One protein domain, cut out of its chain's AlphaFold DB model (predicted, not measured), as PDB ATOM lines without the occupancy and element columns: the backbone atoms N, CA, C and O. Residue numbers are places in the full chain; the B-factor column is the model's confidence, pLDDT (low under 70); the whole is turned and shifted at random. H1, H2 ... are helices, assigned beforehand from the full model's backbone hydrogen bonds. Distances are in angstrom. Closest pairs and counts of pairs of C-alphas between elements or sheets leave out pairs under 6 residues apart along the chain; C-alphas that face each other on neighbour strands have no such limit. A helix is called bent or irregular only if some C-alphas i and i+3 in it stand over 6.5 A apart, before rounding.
ATOM      1  N   ARG A   2     513.423 488.821 593.252       55.69
ATOM      2  CA  ARG A   2     513.976 490.200 593.328       55.69
ATOM      3  C   ARG A   2     513.599 491.087 592.127       55.69
ATOM      4  O   ARG A   2     513.266 492.248 592.313       55.69
ATOM      5  N   LYS A   3     513.577 490.511 590.917       63.69
ATOM      6  CA  LYS A   3     513.225 491.222 589.672       63.69
ATOM      7  C   LYS A   3     511.754 491.652 589.600       63.69
ATOM      8  O   LYS A   3     511.450 492.672 589.002       63.69
ATOM      9  N   THR A   4     510.839 490.897 590.209       71.31
ATOM     10  CA  THR A   4     509.411 491.258 590.234       71.31
ATOM     11  C   THR A   4     509.147 492.386 591.226       71.31
ATOM     12  O   THR A   4     508.398 493.297 590.906       71.31
ATOM     13  N   ILE A   5     509.835 492.379 592.374       73.31
ATOM     14  CA  ILE A   5     509.750 493.447 593.381       73.31
ATOM     15  C   ILE A   5     510.326 494.766 592.841       73.31
ATOM     16  O   ILE A   5     509.755 495.826 593.064       73.31
ATOM     17  N   SER A   6     511.429 494.727 592.086       73.38
ATOM     18  CA  SER A   6     511.990 495.952 591.498       73.38
ATOM     19  C   SER A   6     511.070 496.573 590.445       73.38
ATOM     20  O   SER A   6     510.970 497.793 590.369       73.38
ATOM     21  N   ILE A   7     510.379 495.745 589.651       80.88
ATOM     22  CA  ILE A   7     509.451 496.227 588.619       80.88
ATOM     23  C   ILE A   7     508.206 496.847 589.261       80.88
ATOM     24  O   ILE A   7     507.784 497.915 588.830       80.88
ATOM     25  N   THR A   8     507.646 496.241 590.313       76.62
ATOM     26  CA  THR A   8     506.474 496.808 591.001       76.62
ATOM     27  C   THR A   8     506.795 498.125 591.702       76.62
ATOM     28  O   THR A   8     506.009 499.065 591.610       76.62
ATOM     29  N   VAL A   9     507.965 498.230 592.340       80.44
ATOM     30  CA  VAL A   9     508.418 499.483 592.963       80.44
ATOM     31  C   VAL A   9     508.648 500.569 591.910       80.44
ATOM     32  O   VAL A   9     508.192 501.693 592.098       80.44
ATOM     33  N   ALA A  10     509.287 500.240 590.783       80.44
ATOM     34  CA  ALA A  10     509.493 501.193 589.693       80.44
ATOM     35  C   ALA A  10     508.162 501.689 589.102       80.44
ATOM     36  O   ALA A  10     508.007 502.884 588.861       80.44
ATOM     37  N   LEU A  11     507.183 500.795 588.924       82.75
ATOM     38  CA  LEU A  11     505.867 501.151 588.390       82.75
ATOM     39  C   LEU A  11     505.106 502.100 589.330       82.75
ATOM     40  O   LEU A  11     504.538 503.091 588.877       82.75
ATOM     41  N   LEU A  12     505.143 501.834 590.640       80.19
ATOM     42  CA  LEU A  12     504.536 502.699 591.659       80.19
ATOM     43  C   LEU A  12     505.174 504.094 591.688       80.19
ATOM     44  O   LEU A  12     504.466 505.088 591.838       80.19
ATOM     45  N   LEU A  13     506.491 504.175 591.491       81.19
ATOM     46  CA  LEU A  13     507.227 505.438 591.442       81.19
ATOM     47  C   LEU A  13     506.822 506.289 590.230       81.19
ATOM     48  O   LEU A  13     506.581 507.486 590.369       81.19
ATOM     49  N   VAL A  14     506.681 505.666 589.056       78.88
ATOM     50  CA  VAL A  14     506.250 506.351 587.825       78.88
ATOM     51  C   VAL A  14     504.812 506.863 587.946       78.88
ATOM     52  O   VAL A  14     504.534 507.999 587.564       78.88
ATOM     53  N   ILE A  15     503.909 506.066 588.525       77.44
ATOM     54  CA  ILE A  15     502.514 506.470 588.761       77.44
ATOM     55  C   ILE A  15     502.446 507.644 589.749       77.44
ATOM     56  O   ILE A  15     501.699 508.595 589.519       77.44
ATOM     57  N   GLY A  16     503.257 507.618 590.812       71.81
ATOM     58  CA  GLY A  16     503.337 508.708 591.785       71.81
ATOM     59  C   GLY A  16     503.756 510.037 591.153       71.81
ATOM     60  O   GLY A  16     503.110 511.055 591.384       71.81
ATOM     61  N   ILE A  17     504.779 510.023 590.291       69.56
ATOM     62  CA  ILE A  17     505.253 511.230 589.592       69.56
ATOM     63  C   ILE A  17     504.192 511.740 588.607       69.56
ATOM     64  O   ILE A  17     503.914 512.938 588.567       69.56
ATOM     65  N   ALA A  18     503.544 510.845 587.857       65.69
ATOM     66  CA  ALA A  18     502.508 511.220 586.895       65.69
ATOM     67  C   ALA A  18     501.302 511.919 587.552       65.69
ATOM     68  O   ALA A  18     500.749 512.856 586.979       65.69
ATOM     69  N   LEU A  19     500.924 511.520 588.771       62.97
ATOM     70  CA  LEU A  19     499.822 512.140 589.519       62.97
ATOM     71  C   LEU A  19     500.162 513.549 590.032       62.97
ATOM     72  O   LEU A  19     499.270 514.389 590.126       62.97
ATOM     73  N   THR A  20     501.440 513.841 590.298       62.94
ATOM     74  CA  THR A  20     501.890 515.192 590.696       62.94
ATOM     75  C   THR A  20     501.965 516.198 589.542       62.94
ATOM     76  O   THR A  20     502.038 517.398 589.787       62.94
ATOM     77  N   ALA A  21     501.910 515.740 588.285       60.44
ATOM     78  CA  ALA A  21     501.980 516.603 587.103       60.44
ATOM     79  C   ALA A  21     500.622 517.209 586.684       60.44
ATOM     80  O   ALA A  21     500.557 517.984 585.728       60.44
ATOM     81  N   VAL A  22     499.528 516.870 587.374       60.78
ATOM     82  CA  VAL A  22     498.203 517.450 587.115       60.78
ATOM     83  C   VAL A  22     498.153 518.869 587.705       60.78
ATOM     84  O   VAL A  22     498.416 519.026 588.898       60.78
ATOM     85  N   PRO A  23     497.798 519.914 586.932       56.62
ATOM     86  CA  PRO A  23     497.735 521.283 587.438       56.62
ATOM     87  C   PRO A  23     496.546 521.441 588.399       56.62
ATOM     88  O   PRO A  23     495.413 521.678 587.988       56.62
ATOM     89  N   GLN A  24     496.807 521.277 589.692       57.00
ATOM     90  CA  GLN A  24     495.843 521.467 590.777       57.00
ATOM     91  C   GLN A  24     495.764 522.959 591.140       57.00
ATOM     92  O   GLN A  24     496.775 523.671 591.122       57.00
ATOM     93  N   LYS A  25     494.577 523.472 591.500       63.97
ATOM     94  CA  LYS A  25     494.469 524.834 592.053       63.97
ATOM     95  C   LYS A  25     495.333 524.901 593.319       63.97
ATOM     96  O   LYS A  25     495.335 523.955 594.097       63.97
ATOM     97  N   LYS A  26     496.054 526.008 593.555       59.19
ATOM     98  CA  LYS A  26     497.051 526.143 594.650       59.19
ATOM     99  C   LYS A  26     496.605 525.591 596.020       59.19
ATOM    100  O   LYS A  26     497.433 525.062 596.751       59.19
ATOM    101  N   ALA A  27     495.318 525.698 596.357       58.78
ATOM    102  CA  ALA A  27     494.766 525.168 597.605       58.78
ATOM    103  C   ALA A  27     494.665 523.627 597.641       58.78
ATOM    104  O   ALA A  27     494.936 523.018 598.673       58.78
ATOM    105  N   GLU A  28     494.313 522.987 596.525       62.53
ATOM    106  CA  GLU A  28     494.250 521.523 596.408       62.53
ATOM    107  C   GLU A  28     495.654 520.910 596.375       62.53
ATOM    108  O   GLU A  28     495.885 519.886 597.012       62.53
ATOM    109  N   ALA A  29     496.612 521.587 595.728       63.81
ATOM    110  CA  ALA A  29     498.018 521.183 595.726       63.81
ATOM    111  C   ALA A  29     498.613 521.159 597.148       63.81
ATOM    112  O   ALA A  29     499.203 520.160 597.547       63.81
ATOM    113  N   MET A  30     498.374 522.202 597.954       66.44
ATOM    114  CA  MET A  30     498.848 522.252 599.347       66.44
ATOM    115  C   MET A  30     498.258 521.141 600.225       66.44
ATOM    116  O   MET A  30     498.960 520.576 601.067       66.44
ATOM    117  N   ASN A  31     496.980 520.801 600.036       74.38
ATOM    118  CA  ASN A  31     496.352 519.705 600.776       74.38
ATOM    119  C   ASN A  31     496.865 518.335 600.317       74.38
ATOM    120  O   ASN A  31     497.087 517.463 601.156       74.38
ATOM    121  N   ALA A  32     497.094 518.150 599.016       77.31
ATOM    122  CA  ALA A  32     497.647 516.915 598.469       77.31
ATOM    123  C   ALA A  32     499.093 516.682 598.928       77.31
ATOM    124  O   ALA A  32     499.435 515.573 599.334       77.31
ATOM    125  N   GLU A  33     499.926 517.724 598.938       73.69
ATOM    126  CA  GLU A  33     501.302 517.660 599.445       73.69
ATOM    127  C   GLU A  33     501.338 517.360 600.948       73.69
ATOM    128  O   GLU A  33     502.100 516.499 601.391       73.69
ATOM    129  N   SER A  34     500.462 517.998 601.730       74.50
ATOM    130  CA  SER A  34     500.345 517.744 603.172       74.50
ATOM    131  C   SER A  34     499.875 516.315 603.462       74.50
ATOM    132  O   SER A  34     500.423 515.644 604.336       74.50
ATOM    133  N   ALA A  35     498.899 515.816 602.697       78.88
ATOM    134  CA  ALA A  35     498.421 514.441 602.799       78.88
ATOM    135  C   ALA A  35     499.500 513.428 602.386       78.88
ATOM    136  O   ALA A  35     499.655 512.395 603.040       78.88
ATOM    137  N   ALA A  36     500.287 513.735 601.350       81.12
ATOM    138  CA  ALA A  36     501.401 512.904 600.911       81.12
ATOM    139  C   ALA A  36     502.524 512.856 601.957       81.12
ATOM    140  O   ALA A  36     503.016 511.772 602.266       81.12
ATOM    141  N   MET A  37     502.891 513.994 602.558       84.44
ATOM    142  CA  MET A  37     503.871 514.039 603.649       84.44
ATOM    143  C   MET A  37     503.394 513.273 604.883       84.44
ATOM    144  O   MET A  37     504.160 512.502 605.461       84.44
ATOM    145  N   LEU A  38     502.129 513.442 605.275       84.62
ATOM    146  CA  LEU A  38     501.557 512.733 606.416       84.62
ATOM    147  C   LEU A  38     501.482 511.221 606.162       84.62
ATOM    148  O   LEU A  38     501.854 510.428 607.027       84.62
ATOM    149  N   GLY A  39     501.085 510.816 604.953       85.50
ATOM    150  CA  GLY A  39     501.100 509.419 604.524       85.50
ATOM    151  C   GLY A  39     502.509 508.822 604.523       85.50
ATOM    152  O   GLY A  39     502.717 507.738 605.065       85.50
ATOM    153  N   ALA A  40     503.499 509.547 603.996       85.56
ATOM    154  CA  ALA A  40     504.898 509.124 604.018       85.56
ATOM    155  C   ALA A  40     505.429 508.982 605.453       85.56
ATOM    156  O   ALA A  40     506.092 507.993 605.767       85.56
ATOM    157  N   GLY A  41     505.084 509.919 606.342       84.75
ATOM    158  CA  GLY A  41     505.420 509.848 607.762       84.75
ATOM    159  C   GLY A  41     504.837 508.605 608.439       84.75
ATOM    160  O   GLY A  41     505.555 507.883 609.127       84.75
ATOM    161  N   LEU A  42     503.564 508.292 608.191       84.00
ATOM    162  CA  LEU A  42     502.925 507.090 608.735       84.00
ATOM    163  C   LEU A  42     503.562 505.795 608.221       84.00
ATOM    164  O   LEU A  42     503.712 504.853 608.991       84.00
ATOM    165  N   VAL A  43     503.973 505.731 606.955       85.19
ATOM    166  CA  VAL A  43     504.630 504.532 606.410       85.19
ATOM    167  C   VAL A  43     506.037 504.360 606.987       85.19
ATOM    168  O   VAL A  43     506.405 503.254 607.384       85.19
ATOM    169  N   LEU A  44     506.815 505.442 607.067       86.88
ATOM    170  CA  LEU A  44     508.197 505.394 607.549       86.88
ATOM    171  C   LEU A  44     508.288 505.155 609.060       86.88
ATOM    172  O   LEU A  44     509.146 504.396 609.509       86.88
ATOM    173  N   PHE A  45     507.402 505.772 609.843       85.75
ATOM    174  CA  PHE A  45     507.456 505.718 611.306       85.75
ATOM    175  C   PHE A  45     506.407 504.793 611.933       85.75
ATOM    176  O   PHE A  45     506.612 504.324 613.049       85.75
ATOM    177  N   GLY A  46     505.320 504.457 611.233       81.75
ATOM    178  CA  GLY A  46     504.253 503.608 611.772       81.75
ATOM    179  C   GLY A  46     504.719 502.187 612.082       81.75
ATOM    180  O   GLY A  46     504.410 501.668 613.150       81.75
ATOM    181  N   GLY A  47     505.529 501.586 611.204       82.62
ATOM    182  CA  GLY A  47     506.140 500.274 611.446       82.62
ATOM    183  C   GLY A  47     506.995 500.251 612.721       82.62
ATOM    184  O   GLY A  47     506.704 499.458 613.617       82.62
ATOM    185  N   PRO A  48     508.002 501.137 612.853       79.12
ATOM    186  CA  PRO A  48     508.795 501.264 614.075       79.12
ATOM    187  C   PRO A  48     507.966 501.527 615.340       79.12
ATOM    188  O   PRO A  48     508.215 500.884 616.358       79.12
ATOM    189  N   ILE A  49     506.962 502.413 615.284       80.44
ATOM    190  CA  ILE A  49     506.112 502.743 616.442       80.44
ATOM    191  C   ILE A  49     505.307 501.518 616.884       80.44
ATOM    192  O   ILE A  49     505.369 501.132 618.051       80.44
ATOM    193  N   ILE A  50     504.605 500.867 615.956       79.62
ATOM    194  CA  ILE A  50     503.796 499.679 616.251       79.62
ATOM    195  C   ILE A  50     504.687 498.543 616.756       79.62
ATOM    196  O   ILE A  50     504.358 497.897 617.747       79.62
ATOM    197  N   ASN A  51     505.848 498.338 616.131       79.56
ATOM    198  CA  ASN A  51     506.788 497.313 616.563       79.56
ATOM    199  C   ASN A  51     507.315 497.592 617.980       79.56
ATOM    200  O   ASN A  51     507.391 496.680 618.796       79.56
ATOM    201  N   SER A  52     507.612 498.853 618.310       76.88
ATOM    202  CA  SER A  52     508.050 499.233 619.659       76.88
ATOM    203  C   SER A  52     506.956 499.057 620.720       76.88
ATOM    204  O   SER A  52     507.260 498.654 621.838       76.88
ATOM    205  N   ALA A  53     505.688 499.293 620.366       76.62
ATOM    206  CA  ALA A  53     504.551 499.112 621.266       76.62
ATOM    207  C   ALA A  53     504.182 497.635 621.481       76.62
ATOM    208  O   ALA A  53     503.700 497.267 622.551       76.62
ATOM    209  N   LEU A  54     504.386 496.791 620.466       76.62
ATOM    210  CA  LEU A  54     504.027 495.373 620.506       76.62
ATOM    211  C   LEU A  54     505.151 494.470 621.011       76.62
ATOM    212  O   LEU A  54     504.891 493.297 621.275       76.62
ATOM    213  N   HIS A  55     506.382 494.970 621.148       70.88
ATOM    214  CA  HIS A  55     507.479 494.158 621.656       70.88
ATOM    215  C   HIS A  55     507.221 493.779 623.125       70.88
ATOM    216  O   HIS A  55     507.222 494.657 623.994       70.88
TER     217      HIS A  55
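AT A GLANCE: This is residues 2 to 55 of the 106 residues of the protein "Membrane protein" of Candidatus Magnetoovum chiemensis (UniProt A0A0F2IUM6). Two long helices make an open, flat V, with H1 as one arm, H2 as the other and a tight link at the corner; the space between the arms is empty. H2 bends in its second half, and residues 2 to 19 and 34 to 55 stand free. The printed part has 54 residues, with two named helices, H1 then H2, and no named strand; the class is all helix. It is only just extended, close to loose, with a radius of gyration of the C-alphas of 15.2 A, and its C-alphas span 45 by 32 by 7 A.

HOW THE PARTS SIT: H1, residues 2 to 20, touches no helix. A tight link of 5 residues joins it to H2, residues 26 to 54. By its hydrogen bonds H2 was assigned as one helix, but it is bent: C-alphas 44 and 47 are 6.8 A apart. Its arms are H2a, residues 26 to 44, and H2b, residues 47 to 54; their lines stand at a steep tilt of 49 degrees. H1 is apart from H2a and from H2b, with no C-alpha within 8 A. In H1, H2a and H2b every O i to N i+4 pair is within hydrogen-bond range.

IN THESE COORDINATES: H1 begins at C-alpha 2, (513.976, 490.200, 593.328), and runs 27.9 A to C-alpha 20, (501.890, 515.192, 590.696). H2a begins at C-alpha 26, (497.051, 526.143, 594.650), and is 26.9 A long. H2b is 10.5 A long and ends at C-alpha 54, (504.027, 495.373, 620.506).

THE WHOLE: The two C-alphas farthest apart are those of Pro 23 and His 55, at 44.7 A. The printed part has no cut. The mean pLDDT of the printed part is 74.2; residues 2 to 3 and 17 to 30 are under 70.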